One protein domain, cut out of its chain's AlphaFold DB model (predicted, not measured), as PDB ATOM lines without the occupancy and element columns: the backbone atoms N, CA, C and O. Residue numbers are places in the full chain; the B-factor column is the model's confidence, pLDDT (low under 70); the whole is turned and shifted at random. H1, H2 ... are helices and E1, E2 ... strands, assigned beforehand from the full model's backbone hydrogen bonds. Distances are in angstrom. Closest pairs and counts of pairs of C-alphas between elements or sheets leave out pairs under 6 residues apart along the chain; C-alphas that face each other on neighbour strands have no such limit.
ATOM      1  N   VAL A  55      67.903  -0.290  12.750       68.69
ATOM      2  CA  VAL A  55      68.762   0.231  13.826       68.69
ATOM      3  C   VAL A  55      68.521  -0.472  15.169       68.69
ATOM      4  O   VAL A  55      69.459  -0.730  15.925       68.69
ATOM      5  N   SER A  56      67.271  -0.818  15.475       68.94
ATOM      6  CA  SER A  56      66.933  -1.548  16.697       68.94
ATOM      7  C   SER A  56      67.395  -3.010  16.661       68.94
ATOM      8  O   SER A  56      67.767  -3.547  17.703       68.94
ATOM      9  N   GLU A  57      67.475  -3.630  15.480       74.69
ATOM     10  CA  GLU A  57      68.083  -4.956  15.328       74.69
ATOM     11  C   GLU A  57      69.592  -4.910  15.613       74.69
ATOM     12  O   GLU A  57      70.108  -5.729  16.377       74.69
ATOM     13  N   VAL A  58      70.296  -3.896  15.101       78.12
ATOM     14  CA  VAL A  58      71.718  -3.691  15.423       78.12
ATOM     15  C   VAL A  58      71.938  -3.467  16.914       78.12
ATOM     16  O   VAL A  58      72.870  -4.034  17.488       78.12
ATOM     17  N   ALA A  59      71.070  -2.704  17.581       75.06
ATOM     18  CA  ALA A  59      71.157  -2.510  19.027       75.06
ATOM     19  C   ALA A  59      71.059  -3.841  19.797       75.06
ATOM     20  O   ALA A  59      71.795  -4.050  20.764       75.06
ATOM     21  N   VAL A  60      70.208  -4.773  19.346       74.56
ATOM     22  CA  VAL A  60      70.120  -6.128  19.920       74.56
ATOM     23  C   VAL A  60      71.421  -6.903  19.704       74.56
ATOM     24  O   VAL A  60      71.935  -7.487  20.660       74.56
ATOM     25  N   LYS A  61      71.993  -6.867  18.493       79.00
ATOM     26  CA  LYS A  61      73.271  -7.535  18.182       79.00
ATOM     27  C   LYS A  61      74.409  -6.997  19.054       79.00
ATOM     28  O   LYS A  61      75.121  -7.768  19.699       79.00
ATOM     29  N   LEU A  62      74.523  -5.673  19.158       79.12
ATOM     30  CA  LEU A  62      75.534  -5.004  19.975       79.12
ATOM     31  C   LEU A  62      75.351  -5.249  21.470       79.12
ATOM     32  O   LEU A  62      76.343  -5.360  22.182       79.12
ATOM     33  N   LYS A  63      74.118  -5.380  21.970       78.88
ATOM     34  CA  LYS A  63      73.854  -5.638  23.394       78.88
ATOM     35  C   LYS A  63      74.541  -6.911  23.893       78.88
ATOM     36  O   LYS A  63      75.093  -6.905  24.993       78.88
ATOM     37  N   SER A  64      74.560  -7.974  23.091       77.94
ATOM     38  CA  SER A  64      75.252  -9.223  23.437       77.94
ATOM     39  C   SER A  64      76.771  -9.036  23.513       77.94
ATOM     40  O   SER A  64      77.403  -9.479  24.475       77.94
ATOM     41  N   PHE A  65      77.359  -8.299  22.567       79.25
ATOM     42  CA  PHE A  65      78.782  -7.949  22.612       79.25
ATOM     43  C   PHE A  65      79.117  -7.000  23.762       79.25
ATOM     44  O   PHE A  65      80.125  -7.183  24.430       79.25
ATOM     45  N   MET A  66      78.252  -6.041  24.075       79.56
ATOM     46  CA  MET A  66      78.422  -5.137  25.213       79.56
ATOM     47  C   MET A  66      78.336  -5.874  26.554       79.56
ATOM     48  O   MET A  66      79.049  -5.525  27.496       79.56
ATOM     49  N   ALA A  67      77.521  -6.928  26.653       77.69
ATOM     50  CA  ALA A  67      77.519  -7.813  27.814       77.69
ATOM     51  C   ALA A  67      78.847  -8.581  27.944       77.69
ATOM     52  O   ALA A  67      79.379  -8.707  29.048       77.69
ATOM     53  N   LEU A  68      79.414  -9.036  26.821       75.69
ATOM     54  CA  LEU A  68      80.742  -9.651  26.772       75.69
ATOM     55  C   LEU A  68      81.839  -8.656  27.184       75.69
ATOM     56  O   LEU A  68      82.674  -8.976  28.026       75.69
ATOM     57  N   MET A  69      81.797  -7.428  26.662       77.88
ATOM     58  CA  MET A  69      82.730  -6.356  27.028       77.88
ATOM     59  C   MET A  69      82.616  -5.997  28.506       77.88
ATOM     60  O   MET A  69      83.625  -5.815  29.174       77.88
ATOM     61  N   SER A  70      81.405  -5.981  29.063       75.75
ATOM     62  CA  SER A  70      81.215  -5.755  30.498       75.75
ATOM     63  C   SER A  70      81.922  -6.822  31.341       75.75
ATOM     64  O   SER A  70      82.444  -6.502  32.404       75.75
ATOM     65  N   LYS A  71      81.992  -8.081  30.878       74.56
ATOM     66  CA  LYS A  71      82.783  -9.124  31.555       74.56
ATOM     67  C   LYS A  71      84.285  -8.857  31.477       74.56
ATOM     68  O   LYS A  71      84.944  -8.992  32.501       74.56
ATOM     69  N   TYR A  72      84.794  -8.436  30.316       76.75
ATOM     70  CA  TYR A  72      86.192  -8.013  30.175       76.75
ATOM     71  C   TYR A  72      86.530  -6.863  31.119       76.75
ATOM     72  O   TYR A  72      87.507  -6.942  31.849       76.75
ATOM     73  N   LEU A  73      85.705  -5.817  31.138       74.19
ATOM     74  CA  LEU A  73      85.946  -4.623  31.946       74.19
ATOM     75  C   LEU A  73      85.841  -4.891  33.451       74.19
ATOM     76  O   LEU A  73      86.567  -4.280  34.227       74.19
ATOM     77  N   ASN A  74      84.971  -5.817  33.866       71.38
ATOM     78  CA  ASN A  74      84.827  -6.205  35.270       71.38
ATOM     79  C   ASN A  74      85.943  -7.135  35.773       71.38
ATOM     80  O   ASN A  74      86.025  -7.360  36.980       71.38
ATOM     81  N   ALA A  75      86.774  -7.700  34.891       69.88
ATOM     82  CA  ALA A  75      87.963  -8.431  35.315       69.88
ATOM     83  C   ALA A  75      88.966  -7.456  35.964       69.88
ATOM     84  O   ALA A  75      89.119  -6.327  35.487       69.88
ATOM     85  N   GLU A  76      89.622  -7.875  37.055       58.16
ATOM     86  CA  GLU A  76      90.486  -7.009  37.876       58.16
ATOM     87  C   GLU A  76      91.464  -6.190  37.006       58.16
ATOM     88  O   GLU A  76      92.298  -6.744  36.291       58.16
ATOM     89  N   GLY A  77      91.317  -4.858  37.032       62.22
ATOM     90  CA  GLY A  77      92.204  -3.899  36.359       62.22
ATOM     91  C   GLY A  77      91.883  -3.547  34.897       62.22
ATOM     92  O   GLY A  77      92.622  -2.775  34.292       62.22
ATOM     93  N   SER A  78      90.806  -4.069  34.295       67.75
ATOM     94  CA  SER A  78      90.482  -3.771  32.881       67.75
ATOM     95  C   SER A  78      89.547  -2.574  32.680       67.75
ATOM     96  O   SER A  78      89.560  -1.977  31.604       67.75
ATOM     97  N   LEU A  79      88.769  -2.183  33.695       68.88
ATOM     98  CA  LEU A  79      87.895  -1.004  33.627       68.88
ATOM     99  C   LEU A  79      88.700   0.291  33.441       68.88
ATOM    100  O   LEU A  79      88.311   1.144  32.648       68.88
ATOM    101  N   GLU A  80      89.851   0.394  34.108       67.31
ATOM    102  CA  GLU A  80      90.773   1.539  34.028       67.31
ATOM    103  C   GLU A  80      91.376   1.719  32.625       67.31
ATOM    104  O   GLU A  80      91.837   2.801  32.296       67.31
ATOM    105  N   LYS A  81      91.324   0.695  31.755       66.00
ATOM    106  CA  LYS A  81      91.767   0.804  30.350       66.00
ATOM    107  C   LYS A  81      90.784   1.576  29.460       66.00
ATOM    108  O   LYS A  81      91.112   1.889  28.320       66.00
ATOM    109  N   VAL A  82      89.559   1.810  29.936       70.38
ATOM    110  CA  VAL A  82      88.464   2.445  29.171       70.38
ATOM    111  C   VAL A  82      87.854   3.627  29.908       70.38
ATOM    112  O   VAL A  82      87.385   4.585  29.284       70.38
ATOM    113  N   CYS A  83      87.817   3.549  31.233       71.06
ATOM    114  CA  CYS A  83      87.257   4.557  32.106       71.06
ATOM    115  C   CYS A  83      88.381   5.160  32.948       71.06
ATOM    116  O   CYS A  83      88.735   4.615  33.988       71.06
ATOM    117  N   ASP A  84      88.904   6.296  32.490       67.56
ATOM    118  CA  ASP A  84      89.992   7.021  33.153       67.56
ATOM    119  C   ASP A  84      89.456   7.895  34.303       67.56
ATOM    120  O   ASP A  84      90.192   8.324  35.189       67.56
ATOM    121  N   THR A  85      88.155   8.200  34.272       66.06
ATOM    122  CA  THR A  85      87.475   9.090  35.216       66.06
ATOM    123  C   THR A  85      86.129   8.523  35.670       66.06
ATOM    124  O   THR A  85      85.461   7.792  34.934       66.06
ATOM    125  N   ASP A  86      85.647   8.953  36.841       60.66
ATOM    126  CA  ASP A  86      84.284   8.646  37.318       60.66
ATOM    127  C   ASP A  86      83.199   9.061  36.305       60.66
ATOM    128  O   ASP A  86      82.147   8.425  36.180       60.66
ATOM    129  N   GLY A  87      83.467  10.113  35.524       64.12
ATOM    130  CA  GLY A  87      82.598  10.560  34.440       64.12
ATOM    131  C   GLY A  87      82.490   9.562  33.283       64.12
ATOM    132  O   GLY A  87      81.490   9.571  32.567       64.12
ATOM    133  N   ASP A  88      83.481   8.696  33.065       67.19
ATOM    134  CA  ASP A  88      83.462   7.693  31.990       67.19
ATOM    135  C   ASP A  88      82.575   6.500  32.351       67.19
ATOM    136  O   ASP A  88      81.857   5.972  31.500       67.19
ATOM    137  N   VAL A  89      82.537   6.133  33.634       69.38
ATOM    138  CA  VAL A  89      81.611   5.113  34.151       69.38
ATOM    139  C   VAL A  89      80.161   5.551  33.928       69.38
ATOM    140  O   VAL A  89      79.296   4.736  33.589       69.38
ATOM    141  N   SER A  90      79.886   6.847  34.079       65.94
ATOM    142  CA  SER A  90      78.569   7.426  33.808       65.94
ATOM    143  C   SER A  90      78.191   7.356  32.329       65.94
ATOM    144  O   SER A  90      77.059   6.993  32.008       65.94
ATOM    145  N   VAL A  91      79.144   7.614  31.430       74.31
ATOM    146  CA  VAL A  91      78.954   7.452  29.980       74.31
ATOM    147  C   VAL A  91      78.626   5.998  29.631       74.31
ATOM    148  O   VAL A  91      77.638   5.742  28.946       74.31
ATOM    149  N   LEU A  92      79.381   5.026  30.155       71.25
ATOM    150  CA  LEU A  92      79.134   3.604  29.887       71.25
ATOM    151  C   LEU A  92      77.735   3.167  30.353       71.25
ATOM    152  O   LEU A  92      76.994   2.508  29.623       71.25
ATOM    153  N   LYS A  93      77.336   3.582  31.557       69.25
ATOM    154  CA  LYS A  93      75.987   3.348  32.092       69.25
ATOM    155  C   LYS A  93      74.902   3.995  31.229       69.25
ATOM    156  O   LYS A  93      73.882   3.356  30.988       69.25
ATOM    157  N   TYR A  94      75.110   5.227  30.757       74.69
ATOM    158  CA  TYR A  94      74.176   5.898  29.848       74.69
ATOM    159  C   TYR A  94      73.963   5.060  28.585       74.69
ATOM    160  O   TYR A  94      72.823   4.745  28.250       74.69
ATOM    161  N   ILE A  95      75.046   4.613  27.948       78.38
ATOM    162  CA  ILE A  95      74.995   3.783  26.740       78.38
ATOM    163  C   ILE A  95      74.242   2.473  26.990       78.38
ATOM    164  O   ILE A  95      73.346   2.124  26.222       78.38
ATOM    165  N   LEU A  96      74.530   1.778  28.095       71.50
ATOM    166  CA  LEU A  96      73.823   0.548  28.464       71.50
ATOM    167  C   LEU A  96      72.323   0.782  28.696       71.50
ATOM    168  O   LEU A  96      71.505  -0.069  28.345       71.50
ATOM    169  N   ILE A  97      71.933   1.923  29.270       70.12
ATOM    170  CA  ILE A  97      70.517   2.274  29.424       70.12
ATOM    171  C   ILE A  97      69.880   2.532  28.056       70.12
ATOM    172  O   ILE A  97      68.782   2.033  27.811       70.12
ATOM    173  N   GLN A  98      70.550   3.267  27.165       73.62
ATOM    174  CA  GLN A  98      70.015   3.576  25.837       73.62
ATOM    175  C   GLN A  98      69.880   2.328  24.954       73.62
ATOM    176  O   GLN A  98      68.848   2.160  24.316       73.62
ATOM    177  N   LEU A  99      70.836   1.393  24.999       70.31
ATOM    178  CA  LEU A  99      70.739   0.099  24.301       70.31
ATOM    179  C   LEU A  99      69.533  -0.741  24.745       70.31
ATOM    180  O   LEU A  99      69.037  -1.575  23.994       70.31
ATOM    181  N   ASN A 100      69.057  -0.544  25.976       67.25
ATOM    182  CA  ASN A 100      67.878  -1.232  26.500       67.25
ATOM    183  C   ASN A 100      66.557  -0.518  26.166       67.25
ATOM    184  O   ASN A 100      65.491  -1.019  26.532       67.25
ATOM    185  N   ARG A 101      66.602   0.641  25.497       66.44
ATOM    186  CA  ARG A 101      65.427   1.435  25.122       66.44
ATOM    187  C   ARG A 101      65.239   1.419  23.606       66.44
ATOM    188  O   ARG A 101      65.939   2.108  22.870       66.44
ATOM    189  N   TYR A 102      64.240   0.655  23.173       51.91
ATOM    190  CA  TYR A 102      63.907   0.434  21.764       51.91
ATOM    191  C   TYR A 102      63.342   1.680  21.040       51.91
ATOM    192  O   TYR A 102      63.432   1.740  19.821       51.91
ATOM    193  N   ASP A 103      62.871   2.701  21.772       55.38
ATOM    194  CA  ASP A 103      62.277   3.945  21.229       55.38
ATOM    195  C   ASP A 103      63.180   5.186  21.397       55.38
ATOM    196  O   ASP A 103      62.723   6.299  21.666       55.38
ATOM    197  N   SER A 104      64.497   5.014  21.318       59.34
ATOM    198  CA  SER A 104      65.423   6.150  21.380       59.34
ATOM    199  C   SER A 104      65.315   7.035  20.124       59.34
ATOM    200  O   SER A 104      65.157   6.541  19.013       59.34
ATOM    201  N   ASN A 105      65.412   8.360  20.301       69.19
ATOM    202  CA  ASN A 105      65.551   9.332  19.204       69.19
ATOM    203  C   ASN A 105      66.675   8.872  18.239       69.19
ATOM    204  O   ASN A 105      67.732   8.479  18.744       69.19
ATOM    205  N   PRO A 106      66.496   8.943  16.901       70.75
ATOM    206  CA  PRO A 106      67.526   8.591  15.919       70.75
ATOM    207  C   PRO A 106      68.919   9.152  16.231       70.75
ATOM    208  O   PRO A 106      69.903   8.425  16.151       70.75
ATOM    209  N   GLU A 107      69.018  10.410  16.672       73.44
ATOM    210  CA  GLU A 107      70.296  11.022  17.068       73.44
ATOM    211  C   GLU A 107      70.984  10.234  18.199       73.44
ATOM    212  O   GLU A 107      72.175   9.927  18.124       73.44
ATOM    213  N   CYS A 108      70.227   9.835  19.226       74.44
ATOM    214  CA  CYS A 108      70.739   9.020  20.326       74.44
ATOM    215  C   CYS A 108      71.127   7.616  19.858       74.44
ATOM    216  O   CYS A 108      72.114   7.070  20.345       74.44
ATOM    217  N   GLN A 109      70.384   7.037  18.911       76.12
ATOM    218  CA  GLN A 109      70.722   5.736  18.336       76.12
ATOM    219  C   GLN A 109      72.069   5.789  17.614       76.12
ATOM    220  O   GLN A 109      72.931   4.962  17.896       76.12
ATOM    221  N   PHE A 110      72.305   6.800  16.773       79.81
ATOM    222  CA  PHE A 110      73.600   6.991  16.109       79.81
ATOM    223  C   PHE A 110      74.746   7.163  17.107       79.81
ATOM    224  O   PHE A 110      75.780   6.510  16.971       79.81
ATOM    225  N   ILE A 111      74.560   7.985  18.142       82.94
ATOM    226  CA  ILE A 111      75.564   8.186  19.196       82.94
ATOM    227  C   ILE A 111      75.886   6.863  19.908       82.94
ATOM    228  O   ILE A 111      77.056   6.547  20.134       82.94
ATOM    229  N   VAL A 112      74.862   6.069  20.231       84.25
ATOM    230  CA  VAL A 112      75.011   4.767  20.894       84.25
ATOM    231  C   VAL A 112      75.732   3.763  20.005       84.25
ATOM    232  O   VAL A 112      76.664   3.108  20.470       84.25
ATOM    233  N   LEU A 113      75.340   3.659  18.733       86.06
ATOM    234  CA  LEU A 113      75.980   2.769  17.767       86.06
ATOM    235  C   LEU A 113      77.446   3.144  17.558       86.06
ATOM    236  O   LEU A 113      78.310   2.275  17.651       86.06
ATOM    237  N   ASN A 114      77.733   4.432  17.362       87.88
ATOM    238  CA  ASN A 114      79.091   4.938  17.199       87.88
ATOM    239  C   ASN A 114      79.955   4.624  18.427       87.88
ATOM    240  O   ASN A 114      81.078   4.137  18.300       87.88
ATOM    241  N   TYR A 115      79.417   4.847  19.631       89.94
ATOM    242  CA  TYR A 115      80.112   4.513  20.871       89.94
ATOM    243  C   TYR A 115      80.404   3.016  20.974       89.94
ATOM    244  O   TYR A 115      81.534   2.640  21.269       89.94
ATOM    245  N   CYS A 116      79.418   2.156  20.709       89.56
ATOM    246  CA  CYS A 116      79.603   0.708  20.781       89.56
ATOM    247  C   CYS A 116      80.615   0.216  19.742       89.56
ATOM    248  O   CYS A 116      81.490  -0.574  20.081       89.56
ATOM    249  N   ALA A 117      80.535   0.709  18.503       90.00
ATOM    250  CA  ALA A 117      81.461   0.345  17.437       90.00
ATOM    251  C   ALA A 117      82.907   0.738  17.774       90.00
ATOM    252  O   ALA A 117      83.815  -0.051  17.538       90.00
ATOM    253  N   ASN A 118      83.121   1.909  18.385       91.50
ATOM    254  CA  ASN A 118      84.453   2.361  18.797       91.50
ATOM    255  C   ASN A 118      84.950   1.707  20.094       91.50
ATOM    256  O   ASN A 118      86.147   1.478  20.225       91.50
ATOM    257  N   LEU A 119      84.067   1.392  21.047       90.31
ATOM    258  CA  LEU A 119      84.450   0.689  22.276       90.31
ATOM    259  C   LEU A 119      84.833  -0.764  21.987       90.31
ATOM    260  O   LEU A 119      85.857  -1.248  22.462       90.31
ATOM    261  N   ILE A 120      83.983  -1.465  21.232       90.00
ATOM    262  CA  ILE A 120      84.223  -2.861  20.870       90.00
ATOM    263  C   ILE A 120      85.392  -2.921  19.886       90.00
ATOM    264  O   ILE A 120      86.292  -3.727  20.101       90.00
ATOM    265  N   ASN A 121      85.392  -2.040  18.875       91.31
ATOM    266  CA  ASN A 121      86.391  -1.886  17.815       91.31
ATOM    267  C   ASN A 121      86.661  -3.182  17.043       91.31
ATOM    268  O   ASN A 121      86.134  -3.367  15.945       91.31
ATOM    269  N   GLU A 122      87.428  -4.089  17.641       90.75
ATOM    270  CA  GLU A 122      87.762  -5.388  17.085       90.75
ATOM    271  C   GLU A 122      87.709  -6.490  18.153       90.75
ATOM    272  O   GLU A 122      88.253  -6.371  19.261       90.75
ATOM    273  N   VAL A 123      87.077  -7.602  17.781       88.94
ATOM    274  CA  VAL A 123      87.070  -8.845  18.555       88.94
ATOM    275  C   VAL A 123      87.688  -9.949  17.709       88.94
ATOM    276  O   VAL A 123      87.264 -10.196  16.583       88.94
ATOM    277  N   GLU A 124      88.679 -10.628  18.273       89.62
ATOM    278  CA  GLU A 124      89.294 -11.812  17.683       89.62
ATOM    279  C   GLU A 124      88.726 -13.057  18.367       89.62
ATOM    280  O   GLU A 124      88.656 -13.119  19.597       89.62
ATOM    281  N   ILE A 125      88.301 -14.042  17.580       87.81
ATOM    282  CA  ILE A 125      87.757 -15.308  18.068       87.81
ATOM    283  C   ILE A 125      88.549 -16.450  17.436       87.81
ATOM    284  O   ILE A 125      88.689 -16.522  16.217       87.81
ATOM    285  N   ALA A 126      89.056 -17.352  18.267       87.56
ATOM    286  CA  ALA A 126      89.825 -18.517  17.857       87.56
ATOM    287  C   ALA A 126      89.309 -19.778  18.554       87.56
ATOM    288  O   ALA A 126      88.779 -19.709  19.667       87.56
ATOM    289  N   ILE A 127      89.505 -20.938  17.931       85.38
ATOM    290  CA  ILE A 127      89.301 -22.217  18.609       85.38
ATOM    291  C   ILE A 127      90.523 -22.471  19.491       85.38
ATOM    292  O   ILE A 127      91.654 -22.430  19.017       85.38
ATOM    293  N   ALA A 128      90.300 -22.664  20.787       85.19
ATOM    294  CA  ALA A 128      91.358 -22.983  21.739       85.19
ATOM    295  C   ALA A 128      91.587 -24.492  21.820       85.19
ATOM    296  O   ALA A 128      92.729 -24.939  21.820       85.19
ATOM    297  N   ASP A 129      90.495 -25.254  21.931       84.00
ATOM    298  CA  ASP A 129      90.534 -26.705  22.089       84.00
ATOM    299  C   ASP A 129      89.178 -27.348  21.732       84.00
ATOM    300  O   ASP A 129      88.130 -26.705  21.847       84.00
ATOM    301  N   ILE A 130      89.181 -28.625  21.340       80.19
ATOM    302  CA  ILE A 130      87.987 -29.468  21.172       80.19
ATOM    303  C   ILE A 130      88.257 -30.805  21.870       80.19
ATOM    304  O   ILE A 130      89.153 -31.554  21.491       80.19
ATOM    305  N   LYS A 131      87.435 -31.144  22.865       78.81
ATOM    306  CA  LYS A 131      87.520 -32.393  23.630       78.81
ATOM    307  C   LYS A 131      86.325 -33.284  23.327       78.81
ATOM    308  O   LYS A 131      85.188 -32.865  23.523       78.81
ATOM    309  N   ALA A 132      86.570 -34.524  22.911       73.38
ATOM    310  CA  ALA A 132      85.545 -35.566  22.856       73.38
ATOM    311  C   ALA A 132      85.563 -36.407  24.137       73.38
ATOM    312  O   ALA A 132      86.618 -36.750  24.667       73.38
ATOM    313  N   SER A 133      84.383 -36.795  24.610       64.75
ATOM    314  CA  SER A 133      84.236 -37.574  25.847       64.75
ATOM    315  C   SER A 133      84.704 -39.026  25.722       64.75
ATOM    316  O   SER A 133      84.968 -39.672  26.730       64.75
ATOM    317  N   SER A 134      84.835 -39.538  24.496       59.12
ATOM    318  CA  SER A 134      85.306 -40.895  24.190       59.12
ATOM    319  C   SER A 134      86.816 -40.987  23.919       59.12
ATOM    320  O   SER A 134      87.292 -42.016  23.450       59.12
ATOM    321  N   GLY A 135      87.593 -39.946  24.236       49.66
ATOM    322  CA  GLY A 135      89.060 -40.012  24.296       49.66
ATOM    323  C   GLY A 135      89.807 -39.886  22.965       49.66
ATOM    324  O   GLY A 135      90.967 -39.494  22.997       49.66
ATOM    325  N   ASN A 136      89.162 -40.109  21.816       50.28
ATOM    326  CA  ASN A 136      89.768 -39.888  20.499       50.28
ATOM    327  C   ASN A 136      88.910 -38.925  19.671       50.28
ATOM    328  O   ASN A 136      87.863 -39.302  19.148       50.28
ATOM    329  N   VAL A 137      89.364 -37.677  19.544       54.31
ATOM    330  CA  VAL A 137      88.969 -36.823  18.417       54.31
ATOM    331  C   VAL A 137      89.842 -37.278  17.249       54.31
ATOM    332  O   VAL A 137      91.020 -36.930  17.199       54.31
ATOM    333  N   GLU A 138      89.317 -38.127  16.365       53.78
ATOM    334  CA  GLU A 138      90.002 -38.414  15.099       53.78
ATOM    335  C   GLU A 138      90.183 -37.095  14.330       53.78
ATOM    336  O   GLU A 138      89.231 -36.336  14.171       53.78
ATOM    337  N   ASP A 139      91.429 -36.809  13.945       55.38
ATOM    338  CA  ASP A 139      91.898 -35.626  13.216       55.38
ATOM    339  C   ASP A 139      91.223 -34.291  13.587       55.38
ATOM    340  O   ASP A 139      90.373 -33.748  12.880       55.38
ATOM    341  N   VAL A 140      91.717 -33.679  14.667       53.00
ATOM    342  CA  VAL A 140      91.370 -32.317  15.127       53.00
ATOM    343  C   VAL A 140      91.450 -31.263  13.999       53.00
ATOM    344  O   VAL A 140      90.695 -30.294  14.000       53.00
ATOM    345  N   ASN A 141      92.285 -31.494  12.977       52.59
ATOM    346  CA  ASN A 141      92.457 -30.624  11.803       52.59
ATOM    347  C   ASN A 141      91.264 -30.614  10.819       52.59
ATOM    348  O   ASN A 141      91.306 -29.907   9.813       52.59
ATOM    349  N   VAL A 142      90.215 -31.401  11.070       55.34
ATOM    350  CA  VAL A 142      89.054 -31.562  10.173       55.34
ATOM    351  C   VAL A 142      87.845 -30.747  10.651       55.34
ATOM    352  O   VAL A 142      86.839 -30.665   9.953       55.34
ATOM    353  N   TYR A 143      87.908 -30.095  11.811       57.84
ATOM    354  CA  TYR A 143      86.759 -29.392  12.383       57.84
ATOM    355  C   TYR A 143      86.825 -27.883  12.154       57.84
ATOM    356  O   TYR A 143      87.838 -27.237  12.421       57.84
ATOM    357  N   PHE A 144      85.704 -27.310  11.718       61.91
ATOM    358  CA  PHE A 144      85.498 -25.868  11.680       61.91
ATOM    359  C   PHE A 144      84.219 -25.524  12.436       61.91
ATOM    360  O   PHE A 144      83.236 -26.269  12.420       61.91
ATOM    361  N   ILE A 145      84.236 -24.391  13.127       58.16
ATOM    362  CA  ILE A 145      83.076 -23.905  13.857       58.16
ATOM    363  C   ILE A 145      82.425 -22.831  13.010       58.16
ATOM    364  O   ILE A 145      82.929 -21.715  12.901       58.16
ATOM    365  N   THR A 146      81.265 -23.152  12.458       55.25
ATOM    366  CA  THR A 146      80.309 -22.135  12.040       55.25
ATOM    367  C   THR A 146      79.633 -21.606  13.297       55.25
ATOM    368  O   THR A 146      78.592 -22.098  13.749       55.25
ATOM    369  N   LEU A 147      80.226 -20.562  13.878       55.56
ATOM    370  CA  LEU A 147      79.401 -19.575  14.563       55.56
ATOM    371  C   LEU A 147      78.387 -19.109  13.514       55.56
ATOM    372  O   LEU A 147      78.782 -18.962  12.364       55.56
ATOM    373  N   SER A 148      77.107 -19.010  13.876       52.25
ATOM    374  CA  SER A 148      75.983 -18.718  12.969       52.25
ATOM    375  C   SER A 148      76.315 -17.757  11.815       52.25
ATOM    376  O   SER A 148      77.217 -16.935  11.950       52.25
ATOM    377  N   ASP A 149      75.528 -17.790  10.732       54.31
ATOM    378  CA  ASP A 149      75.670 -17.005   9.483       54.31
ATOM    379  C   ASP A 149      76.157 -15.542   9.626       54.31
ATOM    380  O   ASP A 149      76.690 -14.967   8.684       54.31
ATOM    381  N   ALA A 150      76.009 -14.929  10.803       55.34
ATOM    382  CA  ALA A 150      76.437 -13.578  11.129       55.34
ATOM    383  C   ALA A 150      77.898 -13.407  11.606       55.34
ATOM    384  O   ALA A 150      78.367 -12.272  11.648       55.34
ATOM    385  N   LEU A 151      78.611 -14.461  12.021       61.16
ATOM    386  CA  LEU A 151      79.991 -14.357  12.537       61.16
ATOM    387  C   LEU A 151      81.039 -14.877  11.567       61.16
ATOM    388  O   LEU A 151      82.191 -14.477  11.680       61.16
ATOM    389  N   GLY A 152      80.640 -15.704  10.605       65.81
ATOM    390  CA  GLY A 152      81.544 -16.351   9.664       65.81
ATOM    391  C   GLY A 152      82.253 -17.571  10.254       65.81
ATOM    392  O   GLY A 152      82.302 -17.784  11.469       65.81
ATOM    393  N   ASP A 153      82.806 -18.385   9.358       72.50
ATOM    394  CA  ASP A 153      83.452 -19.650   9.695       72.50
ATOM    395  C   ASP A 153      84.745 -19.407  10.484       72.50
ATOM    396  O   ASP A 153      85.676 -18.761   9.999       72.50
ATOM    397  N   ILE A 154      84.835 -19.968  11.691       74.38
ATOM    398  CA  ILE A 154      86.081 -19.999  12.460       74.38
ATOM    399  C   ILE A 154      86.783 -21.312  12.184       74.38
ATOM    400  O   ILE A 154      86.269 -22.393  12.499       74.38
ATOM    401  N   LYS A 155      87.990 -21.210  11.630       76.62
ATOM    402  CA  LYS A 155      88.831 -22.375  11.396       76.62
ATOM    403  C   LYS A 155      89.765 -22.621  12.571       76.62
ATOM    404  O   LYS A 155      90.130 -21.690  13.282       76.62
ATOM    405  N   TRP A 156      90.150 -23.879  12.770       71.94
ATOM    406  CA  TRP A 156      91.016 -24.295  13.877       71.94
ATOM    407  C   TRP A 156      92.325 -23.495  13.957       71.94
ATOM    408  O   TRP A 156      92.746 -23.086  15.034       71.94
ATOM    409  N   ASP A 157      92.939 -23.221  12.810       71.50
ATOM    410  CA  ASP A 157      94.225 -22.541  12.666       71.50
ATOM    411  C   ASP A 157      94.104 -21.062  12.261       71.50
ATOM    412  O   ASP A 157      95.115 -20.360  12.181       71.50
ATOM    413  N   GLN A 158      92.888 -20.568  12.005       81.06
ATOM    414  CA  GLN A 158      92.664 -19.206  11.517       81.06
ATOM    415  C   GLN A 158      91.693 -18.473  12.441       81.06
ATOM    416  O   GLN A 158      90.483 -18.714  12.375       81.06
ATOM    417  N   PRO A 159      92.197 -17.567  13.302       83.88
ATOM    418  CA  PRO A 159      91.327 -16.740  14.114       83.88
ATOM    419  C   PRO A 159      90.492 -15.845  13.203       83.88
ATOM    420  O   PRO A 159      90.997 -15.260  12.242       83.88
ATOM    421  N   ASN A 160      89.219 -15.707  13.538       86.06
ATOM    422  CA  ASN A 160      88.328 -14.795  12.851       86.06
ATOM    423  C   ASN A 160      88.321 -13.440  13.566       86.06
ATOM    424  O   ASN A 160      88.299 -13.377  14.800       86.06
ATOM    425  N   ARG A 161      88.361 -12.355  12.793       88.62
ATOM    426  CA  ARG A 161      88.398 -10.984  13.303       88.62
ATOM    427  C   ARG A 161      87.154 -10.236  12.875       88.62
ATOM    428  O   ARG A 161      86.870 -10.094  11.692       88.62
ATOM    429  N   LEU A 162      86.449  -9.717  13.867       88.00
ATOM    430  CA  LEU A 162      85.218  -8.970  13.692       88.00
ATOM    431  C   LEU A 162      85.514  -7.496  13.944       88.00
ATOM    432  O   LEU A 162      85.721  -7.104  15.094       88.00
ATOM    433  N   SER A 163      85.541  -6.694  12.879       90.06
ATOM    434  CA  SER A 163      85.782  -5.252  12.970       90.06
ATOM    435  C   SER A 163      84.464  -4.476  12.995       90.06
ATOM    436  O   SER A 163      83.850  -4.193  11.969       90.06
ATOM    437  N   PHE A 164      84.022  -4.106  14.194       89.94
ATOM    438  CA  PHE A 164      82.779  -3.361  14.401       89.94
ATOM    439  C   PHE A 164      82.886  -1.927  13.889       89.94
ATOM    440  O   PHE A 164      81.923  -1.399  13.334       89.94
ATOM    441  N   LEU A 165      84.054  -1.299  14.048       89.81
ATOM    442  CA  LEU A 165      84.286   0.055  13.555       89.81
ATOM    443  C   LEU A 165      84.284   0.101  12.024       89.81
ATOM    444  O   LEU A 165      83.684   1.005  11.443       89.81
ATOM    445  N   GLN A 166      84.911  -0.876  11.365       89.69
ATOM    446  CA  GLN A 166      84.890  -0.963   9.906       89.69
ATOM    447  C   GLN A 166      83.470  -1.200   9.384       89.69
ATOM    448  O   GLN A 166      83.057  -0.539   8.434       89.69
ATOM    449  N   ASN A 167      82.701  -2.074  10.037       87.69
ATOM    450  CA  ASN A 167      81.313  -2.336   9.661       87.69
ATOM    451  C   ASN A 167      80.429  -1.095   9.845       87.69
ATOM    452  O   ASN A 167      79.633  -0.773   8.968       87.69
ATOM    453  N   TYR A 168      80.622  -0.345  10.935       86.38
ATOM    454  CA  TYR A 168      79.951   0.937  11.157       86.38
ATOM    455  C   TYR A 168      80.297   1.974  10.075       86.38
ATOM    456  O   TYR A 168      79.402   2.635   9.552       86.38
ATOM    457  N   LYS A 169      81.579   2.105   9.703       86.19
ATOM    458  CA  LYS A 169      82.020   3.025   8.636       86.19
ATOM    459  C   LYS A 169      81.447   2.616   7.270       86.19
ATOM    460  O   LYS A 169      80.890   3.463   6.580       86.19
ATOM    461  N   SER A 170      81.486   1.323   6.929       84.19
ATOM    462  CA  SER A 170      80.881   0.785   5.695       84.19
ATOM    463  C   SER A 170      79.387   1.089   5.623       84.19
ATOM    464  O   SER A 170      78.908   1.552   4.591       84.19
ATOM    465  N   TRP A 171      78.667   0.895   6.732       84.44
ATOM    466  CA  TRP A 171      77.248   1.217   6.823       84.44
ATOM    467  C   TRP A 171      76.968   2.695   6.501       84.44
ATOM    468  O   TRP A 171      76.120   2.987   5.656       84.44
ATOM    469  N   LEU A 172      77.711   3.622   7.118       82.25
ATOM    470  CA  LEU A 172      77.546   5.062   6.885       82.25
ATOM    471  C   LEU A 172      77.858   5.480   5.442       82.25
ATOM    472  O   LEU A 172      77.196   6.363   4.903       82.25
ATOM    473  N   GLU A 173      78.875   4.879   4.828       83.00
ATOM    474  CA  GLU A 173      79.332   5.252   3.486       83.00
ATOM    475  C   GLU A 173      78.454   4.660   2.379       83.00
ATOM    476  O   GLU A 173      78.192   5.321   1.371       83.00
ATOM    477  N   LYS A 174      77.999   3.415   2.549       77.81
ATOM    478  CA  LYS A 174      77.332   2.651   1.488       77.81
ATOM    479  C   LYS A 174      75.810   2.625   1.594       77.81
ATOM    480  O   LYS A 174      75.167   2.164   0.655       77.81
ATOM    481  N   ASN A 175      75.230   3.134   2.687       69.44
ATOM    482  CA  ASN A 175      73.793   3.032   2.980       69.44
ATOM    483  C   ASN A 175      73.267   1.583   2.905       69.44
ATOM    484  O   ASN A 175      72.136   1.345   2.480       69.44
ATOM    485  N   GLU A 176      74.103   0.616   3.287       71.75
ATOM    486  CA  GLU A 176      73.711  -0.790   3.427       71.75
ATOM    487  C   GLU A 176      72.699  -0.946   4.578       71.75
ATOM    488  O   GLU A 176      72.565  -0.055   5.427       71.75
ATOM    489  N   ASP A 177      71.963  -2.060   4.625       75.50
ATOM    490  CA  ASP A 177      71.103  -2.337   5.774       75.50
ATOM    491  C   ASP A 177      71.995  -2.501   7.022       75.50
ATOM    492  O   ASP A 177      72.842  -3.401   7.057       75.50
ATOM    493  N   PRO A 178      71.843  -1.659   8.066       72.81
ATOM    494  CA  PRO A 178      72.665  -1.762   9.266       72.81
ATOM    495  C   PRO A 178      72.581  -3.151   9.903       72.81
ATOM    496  O   PRO A 178      73.569  -3.627  10.463       72.81
ATOM    497  N   ALA A 179      71.433  -3.830   9.811       73.50
ATOM    498  CA  ALA A 179      71.290  -5.182  10.327       73.50
ATOM    499  C   ALA A 179      72.233  -6.165   9.617       73.50
ATOM    500  O   ALA A 179      72.755  -7.067  10.269       73.50
ATOM    501  N   GLU A 180      72.508  -5.985   8.328       76.44
ATOM    502  CA  GLU A 180      73.404  -6.853   7.558       76.44
ATOM    503  C   GLU A 180      74.884  -6.570   7.853       76.44
ATOM    504  O   GLU A 180      75.702  -7.488   7.846       76.44
ATOM    505  N   CYS A 181      75.237  -5.325   8.187       76.06
ATOM    506  CA  CYS A 181      76.625  -4.943   8.452       76.06
ATOM    507  C   CYS A 181      77.150  -5.442   9.810       76.06
ATOM    508  O   CYS A 181      78.352  -5.659   9.968       76.06
ATOM    509  N   PHE A 182      76.295  -5.581  10.829       77.75
ATOM    510  CA  PHE A 182      76.745  -5.919  12.184       77.75
ATOM    511  C   PHE A 182      76.616  -7.416  12.494       77.75
ATOM    512  O   PHE A 182      75.517  -7.971  12.381       77.75
ATOM    513  N   PRO A 183      77.693  -8.070  12.976       76.38
ATOM    514  CA  PRO A 183      77.624  -9.468  13.364       76.38
ATOM    515  C   PRO A 183      76.735  -9.623  14.601       76.38
ATOM    516  O   PRO A 183      76.779  -8.819  15.536       76.38
ATOM    517  N   ALA A 184      75.923 -10.675  14.624       73.44
ATOM    518  CA  ALA A 184      75.148 -11.063  15.794       73.44
ATOM    519  C   ALA A 184      75.977 -12.017  16.653       73.44
ATOM    520  O   ALA A 184      76.614 -12.923  16.126       73.44
ATOM    521  N   PHE A 185      75.941 -11.857  17.976       70.81
ATOM    522  CA  PHE A 185      76.482 -12.890  18.857       70.81
ATOM    523  C   PHE A 185      75.608 -14.149  18.728       70.81
ATOM    524  O   PHE A 185      74.380 -14.019  18.768       70.81
ATOM    525  N   PRO A 186      76.183 -15.351  18.556       65.69
ATOM    526  CA  PRO A 186      75.402 -16.510  18.172       65.69
ATOM    527  C   PRO A 186      74.606 -17.006  19.385       65.69
ATOM    528  O   PRO A 186      75.160 -17.190  20.470       65.69
ATOM    529  N   SER A 187      73.301 -17.232  19.217       61.81
ATOM    530  CA  SER A 187      72.473 -17.901  20.232       61.81
ATOM    531  C   SER A 187      72.786 -19.399  20.315       61.81
ATOM    532  O   SER A 187      72.727 -19.990  21.394       61.81
ATOM    533  N   CYS A 188      73.175 -19.993  19.186       64.44
ATOM    534  CA  CYS A 188      73.695 -21.346  19.062       64.44
ATOM    535  C   CYS A 188      74.924 -21.353  18.147       64.44
ATOM    536  O   CYS A 188      75.015 -20.596  17.179       64.44
ATOM    537  N   VAL A 189      75.886 -22.206  18.475       74.69
ATOM    538  CA  VAL A 189      77.100 -22.398  17.684       74.69
ATOM    539  C   VAL A 189      77.004 -23.748  17.003       74.69
ATOM    540  O   VAL A 189      76.621 -24.710  17.652       74.69
ATOM    541  N   SER A 190      77.344 -23.843  15.721       77.00
ATOM    542  CA  SER A 190      77.363 -25.130  15.023       77.00
ATOM    543  C   SER A 190      78.794 -25.603  14.796       77.00
ATOM    544  O   SER A 190      79.651 -24.849  14.334       77.00
ATOM    545  N   LEU A 191      79.061 -26.862  15.126       77.19
ATOM    546  CA  LEU A 191      80.310 -27.536  14.793       77.19
ATOM    547  C   LEU A 191      80.109 -28.315  13.498       77.19
ATOM    548  O   LEU A 191      79.192 -29.127  13.429       77.19
ATOM    549  N   LYS A 192      80.967 -28.096  12.500       76.25
ATOM    550  CA  LYS A 192      80.945 -28.814  11.221       76.25
ATOM    551  C   LYS A 192      82.252 -29.563  10.996       76.25
ATOM    552  O   LYS A 192      83.320 -29.144  11.447       76.25
ATOM    553  N   LYS A 193      82.165 -30.670  10.260       72.81
ATOM    554  CA  LYS A 193      83.328 -31.424   9.781       72.81
ATOM    555  C   LYS A 193      83.620 -31.029   8.341       72.81
ATOM    556  O   LYS A 193      82.743 -31.084   7.490       72.81
ATOM    557  N   SER A 194      84.868 -30.689   8.045       69.44
ATOM    558  CA  SER A 194      85.318 -30.362   6.691       69.44
ATOM    559  C   SER A 194      85.208 -31.557   5.742       69.44
ATOM    560  O   SER A 194      84.906 -31.381   4.566       69.44
ATOM    561  N   SER A 195      85.383 -32.774   6.264       68.88
ATOM    562  CA  SER A 195      85.216 -34.027   5.522       68.88
ATOM    563  C   SER A 195      83.755 -34.450   5.329       68.88
ATOM    564  O   SER A 195      83.489 -35.320   4.503       68.88
ATOM    565  N   ALA A 196      82.811 -33.853   6.065       69.19
ATOM    566  CA  ALA A 196      81.389 -34.185   6.018       69.19
ATOM    567  C   ALA A 196      80.540 -32.903   6.142       69.19
ATOM    568  O   ALA A 196      80.082 -32.582   7.239       69.19
ATOM    569  N   PRO A 197      80.321 -32.166   5.035       68.25
ATOM    570  CA  PRO A 197      79.639 -30.865   5.045       68.25
ATOM    571  C   PRO A 197      78.196 -30.919   5.560       68.25
ATOM    572  O   PRO A 197      77.716 -29.952   6.149       68.25
ATOM    573  N   ASP A 198      77.527 -32.055   5.349       72.38
ATOM    574  CA  ASP A 198      76.154 -32.302   5.799       72.38
ATOM    575  C   ASP A 198      76.077 -32.635   7.296       72.38
ATOM    576  O   ASP A 198      74.996 -32.636   7.883       72.38
ATOM    577  N   TRP A 199      77.219 -32.915   7.934       71.88
ATOM    578  CA  TRP A 199      77.295 -33.172   9.362       71.88
ATOM    579  C   TRP A 199      77.458 -31.858  10.126       71.88
ATOM    580  O   TRP A 199      78.423 -31.112   9.921       71.88
ATOM    581  N   PHE A 200      76.538 -31.600  11.050       73.44
ATOM    582  CA  PHE A 200      76.622 -30.477  11.970       73.44
ATOM    583  C   PHE A 200      76.063 -30.850  13.343       73.44
ATOM    584  O   PHE A 200      75.102 -31.605  13.451       73.44
ATOM    585  N   GLU A 201      76.656 -30.281  14.386       75.75
ATOM    586  CA  GLU A 201      76.214 -30.434  15.775       75.75
ATOM    587  C   GLU A 201      75.952 -29.065  16.385       75.75
ATOM    588  O   GLU A 201      76.754 -28.142  16.209       75.75
ATOM    589  N   PHE A 202      74.862 -28.929  17.139       78.12
ATOM    590  CA  PHE A 202      74.586 -27.704  17.879       78.12
ATOM    591  C   PHE A 202      75.309 -27.716  19.225       78.12
ATOM    592  O   PHE A 202      75.193 -28.634  20.033       78.12
ATOM    593  N   LEU A 203      76.059 -26.653  19.470       78.44
ATOM    594  CA  LEU A 203      76.777 -26.402  20.701       78.44
ATOM    595  C   LEU A 203      76.090 -25.280  21.474       78.44
ATOM    596  O   LEU A 203      75.770 -24.212  20.936       78.44
ATOM    597  N   HIS A 204      75.927 -25.511  22.770       79.25
ATOM    598  CA  HIS A 204      75.362 -24.549  23.701       79.25
ATOM    599  C   HIS A 204      76.440 -24.007  24.625       79.25
ATOM    600  O   HIS A 204      77.324 -24.739  25.063       79.25
ATOM    601  N   THR A 205      76.338 -22.725  24.973       78.88
ATOM    602  CA  THR A 205      77.245 -22.136  25.963       78.88
ATOM    603  C   THR A 205      76.991 -22.763  27.328       78.88
ATOM    604  O   THR A 205      75.912 -22.613  27.900       78.88
ATOM    605  N   LYS A 206      78.000 -23.453  27.855       82.38
ATOM    606  CA  LYS A 206      77.986 -24.077  29.177       82.38
ATOM    607  C   LYS A 206      78.606 -23.167  30.224       82.38
ATOM    608  O   LYS A 206      78.027 -22.982  31.291       82.38
ATOM    609  N   ASN A 207      79.767 -22.594  29.913       82.38
ATOM    610  CA  ASN A 207      80.495 -21.733  30.833       82.38
ATOM    611  C   ASN A 207      81.243 -20.621  30.091       82.38
ATOM    612  O   ASN A 207      81.571 -20.742  28.912       82.38
ATOM    613  N   ILE A 208      81.503 -19.523  30.796       81.56
ATOM    614  CA  ILE A 208      82.302 -18.399  30.308       81.56
ATOM    615  C   ILE A 208      83.301 -18.048  31.406       81.56
ATOM    616  O   ILE A 208      82.901 -17.543  32.456       81.56
ATOM    617  N   VAL A 209      84.581 -18.296  31.148       83.69
ATOM    618  CA  VAL A 209      85.680 -18.097  32.097       83.69
ATOM    619  C   VAL A 209      86.588 -16.977  31.594       83.69
ATOM    620  O   VAL A 209      86.877 -16.896  30.404       83.69
ATOM    621  N   MET A 210      87.024 -16.092  32.492       81.25
ATOM    622  CA  MET A 210      88.085 -15.123  32.203       81.25
ATOM    623  C   MET A 210      89.438 -15.768  32.494       81.25
ATOM    624  O   MET A 210      89.668 -16.221  33.615       81.25
ATOM    625  N   GLU A 211      90.341 -15.752  31.520       83.50
ATOM    626  CA  GLU A 211      91.731 -16.178  31.677       83.50
ATOM    627  C   GLU A 211      92.667 -15.100  31.125       83.50
ATOM    628  O   GLU A 211      92.778 -14.914  29.913       83.50
ATOM    629  N   GLN A 212      93.370 -14.393  32.016       78.50
ATOM    630  CA  GLN A 212      94.296 -13.312  31.649       78.50
ATOM    631  C   GLN A 212      93.632 -12.259  30.728       78.50
ATOM    632  O   GLN A 212      92.679 -11.601  31.135       78.50
ATOM    633  N   GLU A 213      94.124 -12.101  29.490       76.12
ATOM    634  CA  GLU A 213      93.616 -11.175  28.461       76.12
ATOM    635  C   GLU A 213      92.500 -11.772  27.583       76.12
ATOM    636  O   GLU A 213      92.165 -11.222  26.529       76.12
ATOM    637  N   HIS A 214      91.952 -12.924  27.967       84.50
ATOM    638  CA  HIS A 214      91.054 -13.702  27.128       84.50
ATOM    639  C   HIS A 214      89.791 -14.136  27.863       84.50
ATOM    640  O   HIS A 214      89.789 -14.404  29.064       84.50
ATOM    641  N   LEU A 215      88.714 -14.259  27.095       85.06
ATOM    642  CA  LEU A 215      87.519 -14.983  27.502       85.06
ATOM    643  C   LEU A 215      87.539 -16.369  26.875       85.06
ATOM    644  O   LEU A 215      87.640 -16.492  25.657       85.06
ATOM    645  N   ILE A 216      87.390 -17.395  27.702       86.44
ATOM    646  CA  ILE A 216      87.201 -18.771  27.264       86.44
ATOM    647  C   ILE A 216      85.715 -19.106  27.348       86.44
ATOM    648  O   ILE A 216      85.112 -19.066  28.424       86.44
ATOM    649  N   LEU A 217      85.111 -19.417  26.203       84.94
ATOM    650  CA  LEU A 217      83.740 -19.900  26.117       84.94
ATOM    651  C   LEU A 217      83.774 -21.412  25.977       84.94
ATOM    652  O   LEU A 217      84.212 -21.934  24.955       84.94
ATOM    653  N   GLU A 218      83.298 -22.095  27.010       86.38
ATOM    654  CA  GLU A 218      83.081 -23.533  26.994       86.38
ATOM    655  C   GLU A 218      81.704 -23.802  26.384       86.38
ATOM    656  O   GLU A 218      80.669 -23.408  26.935       86.38
ATOM    657  N   LEU A 219      81.699 -24.467  25.237       84.44
ATOM    658  CA  LEU A 219      80.512 -24.881  24.514       84.44
ATOM    659  C   LEU A 219      80.380 -26.401  24.580       84.44
ATOM    660  O   LEU A 219      81.362 -27.118  24.422       84.44
ATOM    661  N   GLU A 220      79.175 -26.906  24.795       83.69
ATOM    662  CA  GLU A 220      78.905 -28.336  24.935       83.69
ATOM    663  C   GLU A 220      77.743 -28.735  24.030       83.69
ATOM    664  O   GLU A 220      76.737 -28.024  23.951       83.69
ATOM    665  N   ASN A 221      77.876 -29.880  23.362       79.88
ATOM    666  CA  ASN A 221      76.750 -30.500  22.674       79.88
ATOM    667  C   ASN A 221      75.812 -31.158  23.698       79.88
ATOM    668  O   ASN A 221      76.257 -31.957  24.528       79.88
ATOM    669  N   ARG A 222      74.514 -30.845  23.629       67.25
ATOM    670  CA  ARG A 222      73.473 -31.521  24.408       67.25
ATOM    671  C   ARG A 222      72.438 -32.117  23.454       67.25
ATOM    672  O   ARG A 222      71.624 -31.356  22.941       67.25
ATOM    673  N   PRO A 223      72.406 -33.445  23.253       61.94
ATOM    674  CA  PRO A 223      71.367 -34.058  22.437       61.94
ATOM    675  C   PRO A 223      69.993 -33.817  23.080       61.94
ATOM    676  O   PRO A 223      69.767 -34.158  24.244       61.94
ATOM    677  N   GLU A 224      69.077 -33.199  22.333       54.19
ATOM    678  CA  GLU A 224      67.761 -32.786  22.840       54.19
ATOM    679  C   GLU A 224      66.796 -33.967  23.060       54.19
ATOM    680  O   GLU A 224      65.793 -33.822  23.765       54.19
ATOM    681  N   SER A 225      67.086 -35.154  22.509       49.66
ATOM    682  CA  SER A 225      66.193 -36.312  22.578       49.66
ATOM    683  C   SER A 225      66.921 -37.631  22.868       49.66
ATOM    684  O   SER A 225      67.964 -37.945  22.302       49.66
ATOM    685  N   HIS A 226      66.318 -38.465  23.723       46.62
ATOM    686  CA  HIS A 226      66.785 -39.829  24.003       46.62
ATOM    687  C   HIS A 226      66.685 -40.782  22.791       46.62
ATOM    688  O   HIS A 226      67.191 -41.899  22.870       46.62
ATOM    689  N   ARG A 227      66.022 -40.384  21.692       43.75
ATOM    690  CA  ARG A 227      65.886 -41.211  20.478       43.75
ATOM    691  C   ARG A 227      67.062 -41.064  19.513       43.75
ATOM    692  O   ARG A 227      67.326 -42.017  18.792       43.75
ATOM    693  N   ASP A 228      67.808 -39.966  19.594       47.88
ATOM    694  CA  ASP A 228      69.034 -39.738  18.810       47.88
ATOM    695  C   ASP A 228      70.283 -40.322  19.503       47.88
ATOM    696  O   ASP A 228      71.389 -40.303  18.976       47.88
ATOM    697  N   VAL A 229      70.103 -40.906  20.697       45.56
ATOM    698  CA  VAL A 229      71.183 -41.479  21.518       45.56
ATOM    699  C   VAL A 229      71.773 -42.755  20.906       45.56
ATOM    700  O   VAL A 229      72.919 -43.095  21.189       45.56
ATOM    701  N   ALA A 230      71.025 -43.461  20.052       41.50
ATOM    702  CA  ALA A 230      71.517 -44.676  19.397       41.50
ATOM    703  C   ALA A 230      72.604 -44.391  18.339       41.50
ATOM    704  O   ALA A 230      73.430 -45.261  18.079       41.50
ATOM    705  N   GLU A 231      72.643 -43.169  17.798       45.53
ATOM    706  CA  GLU A 231      73.693 -42.657  16.906       45.53
ATOM    707  C   GLU A 231      74.472 -41.504  17.559       45.53
ATOM    708  O   GLU A 231      75.039 -40.671  16.854       45.53
ATOM    709  N   ALA A 232      74.502 -41.433  18.900       45.31
ATOM    710  CA  ALA A 232      75.175 -40.365  19.636       45.31
ATOM    711  C   ALA A 232      76.652 -40.263  19.229       45.31
ATOM    712  O   ALA A 232      77.530 -40.946  19.766       45.31
ATOM    713  N   CYS A 233      76.919 -39.355  18.294       51.94
ATOM    714  CA  CYS A 233      78.212 -38.736  18.107       51.94
ATOM    715  C   CYS A 233      78.682 -38.260  19.487       51.94
ATOM    716  O   CYS A 233      77.903 -37.695  20.256       51.94
ATOM    717  N   GLY A 234      79.928 -38.584  19.844       58.97
ATOM    718  CA  GLY A 234      80.437 -38.396  21.203       58.97
ATOM    719  C   GLY A 234      80.156 -36.996  21.753       58.97
ATOM    720  O   GLY A 234      80.118 -36.019  21.017       58.97
ATOM    721  N   THR A 235      79.962 -36.871  23.063       67.62
ATOM    722  CA  THR A 235      79.802 -35.554  23.683       67.62
ATOM    723  C   THR A 235      81.075 -34.732  23.464       67.62
ATOM    724  O   THR A 235      82.156 -35.117  23.924       67.62
ATOM    725  N   TYR A 236      80.948 -33.623  22.732       73.12
ATOM    726  CA  TYR A 236      82.036 -32.684  22.464       73.12
ATOM    727  C   TYR A 236      81.938 -31.483  23.398       73.12
ATOM    728  O   TYR A 236      80.860 -30.922  23.612       73.12
ATOM    729  N   THR A 237      83.087 -31.062  23.909       80.50
ATOM    730  CA  THR A 237      83.271 -29.770  24.557       80.50
ATOM    731  C   THR A 237      84.252 -28.956  23.739       80.50
ATOM    732  O   THR A 237      85.378 -29.383  23.499       80.50
ATOM    733  N   VAL A 238      83.826 -27.781  23.310       81.94
ATOM    734  CA  VAL A 238      84.606 -26.866  22.488       81.94
ATOM    735  C   VAL A 238      84.944 -25.639  23.309       81.94
ATOM    736  O   VAL A 238      84.077 -25.063  23.957       81.94
ATOM    737  N   TYR A 239      86.197 -25.218  23.256       85.88
ATOM    738  CA  TYR A 239      86.683 -24.041  23.953       85.88
ATOM    739  C   TYR A 239      86.997 -22.973  22.914       85.88
ATOM    740  O   TYR A 239      87.897 -23.147  22.095       85.88
ATOM    741  N   LEU A 240      86.257 -21.868  22.932       86.62
ATOM    742  CA  LEU A 240      86.559 -20.702  22.106       86.62
ATOM    743  C   LEU A 240      87.323 -19.678  22.924       86.62
ATOM    744  O   LEU A 240      86.874 -19.267  23.991       86.62
ATOM    745  N   LYS A 241      88.446 -19.224  22.385       88.81
ATOM    746  CA  LYS A 241      89.223 -18.120  22.922       88.81
ATOM    747  C   LYS A 241      88.799 -16.840  22.225       88.81
ATOM    748  O   LYS A 241      89.058 -16.649  21.041       88.81
ATOM    749  N   ILE A 242      88.160 -15.956  22.973       87.88
ATOM    750  CA  ILE A 242      87.873 -14.597  22.540       87.88
ATOM    751  C   ILE A 242      88.979 -13.697  23.081       87.88
ATOM    752  O   ILE A 242      89.412 -13.848  24.224       87.88
ATOM    753  N   ARG A 243      89.431 -12.748  22.264       89.25
ATOM    754  CA  ARG A 243      90.321 -11.659  22.657       89.25
ATOM    755  C   ARG A 243      89.713 -10.339  22.211       89.25
ATOM    756  O   ARG A 243      89.446 -10.136  21.029       89.25
ATOM    757  N   TRP A 244      89.535  -9.428  23.155       89.75
ATOM    758  CA  TRP A 244      89.197  -8.047  22.841       89.75
ATOM    759  C   TRP A 244      90.479  -7.237  22.634       89.75
ATOM    760  O   TRP A 244      91.402  -7.309  23.447       89.75
ATOM    761  N   ARG A 245      90.559  -6.503  21.520       87.75
ATOM    762  CA  ARG A 245      91.756  -5.731  21.146       87.75
ATOM    763  C   ARG A 245      91.838  -4.362  21.822       87.75
ATOM    764  O   ARG A 245      92.890  -3.734  21.755       87.75
ATOM    765  N   GLY A 246      90.777  -3.944  22.505       87.19
ATOM    766  CA  GLY A 246      90.666  -2.618  23.100       87.19
ATOM    767  C   GLY A 246      89.856  -1.656  22.228       87.19
ATOM    768  O   GLY A 246      89.501  -1.996  21.096       87.19
ATOM    769  N   PRO A 247      89.541  -0.465  22.759       90.50
ATOM    770  CA  PRO A 247      88.819   0.563  22.019       90.50
ATOM    771  C   PRO A 247      89.645   1.098  20.838       90.50
ATOM    772  O   PRO A 247      90.854   0.889  20.759       90.50
ATOM    773  N   SER A 248      88.988   1.795  19.915       92.19
ATOM    774  CA  SER A 248      89.657   2.500  18.818       92.19
ATOM    775  C   SER A 248      90.423   3.733  19.312       92.19
ATOM    776  O   SER A 248      90.103   4.306  20.356       92.19
ATOM    777  N   ASP A 249      91.368   4.219  18.507       90.62
ATOM    778  CA  ASP A 249      92.083   5.476  18.785       90.62
ATOM    779  C   ASP A 249      91.136   6.695  18.808       90.62
ATOM    780  O   ASP A 249      91.365   7.677  19.514       90.62
TER     781      ASP A 249
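AT A GLANCE: This is residues 55 to 249 of the 433 residues of an uncharacterized protein of Varroa destructor (UniProt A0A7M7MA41). One antiparallel sheet of eight strands folds back on itself like part of a barrel, E3, E2 and E5 facing E7, E8, E1 and E4 with E6 as the hinge, and a cluster of crossed helices, H1 to H5, sits at one end of it. Residues 225 to 231, of which 228 to 231 belong to H6, stick out at the other end. The 195 printed residues include six named helices and eight named strands, in the order H1 H2 H3 E1 E2 E3 E4 H4 H5 E5 E6 E7 H6 E8; the class is mixed, helices and strands. The sheet runs E3 E2 E5 E6 E7 E8 E1 E4. The whole is compact, with a radius of gyration of the C-alphas of 18.5 A and spans of 56 by 38 by 31 A.

HOW THE PARTS SIT: H1, residues 55 to 74, and H3, residues 106 to 120, are the hub; they touch, with the C-alphas of Leu 62 and Cys 116 closest at 7.1 A, at a steep tilt of 39 degrees. H1 has a kink of 31 degrees near residue 65 and only grazes the sheet with residues 65 to 74. H2, residues 86 to 99, forms a helical hairpin with H1. H4, residues 164 to 174, touches H3, the C-alphas of Ala 117 and Leu 165 closest at 4.8 A. H5, residues 178 to 181, touches H1 at the C-alphas of Val 58 and Ala 179, closest at 5.3 A. E1, residues 122 to 132, is the neighbour of edge strand E4, residues 160 to 163, with N 125 and O 160 2.9 A apart, and of E8, residues 236 to 244, with N 126 and O 241 2.9 A apart. E2, residues 143 to 147, and edge strand E3, residues 153 to 155, form a hairpin, with N 154 and O 145 2.9 A apart. E5, residues 189 to 193, E6, residues 196 to 211, and E7, residues 214 to 221, form a meander, each strand the antiparallel neighbour of the one before, with N 191 and O 201 2.9 A apart and N 209 and O 216 2.9 A apart. E6 bends by 89 degrees at residue 199. H6, residues 228 to 231, touches no helix. Every O i to N i+4 pair is within hydrogen-bond range in H2, H3 and H4, and 14 of 16 in H1; H5 and H6 are too short for such a pair.

IN THESE COORDINATES: H1 is 27.6 A long, from C-alpha 55 at (68.762, 0.231, 13.826). E6 is 33.0 A long and E1 30.8 A. E8, 25.7 A long, ends with C-alpha 244 at (89.197, -8.047, 22.841).

THE WHOLE: The C-alphas of Gly 87 and Ala 230, the two farthest apart, are 58.3 A apart. The printed part has no cut, and the link from H1 to H2 is long. The mean pLDDT of the printed part is 73.7; 65 residues are under 70, among them 133 to 152 and 222 to 235.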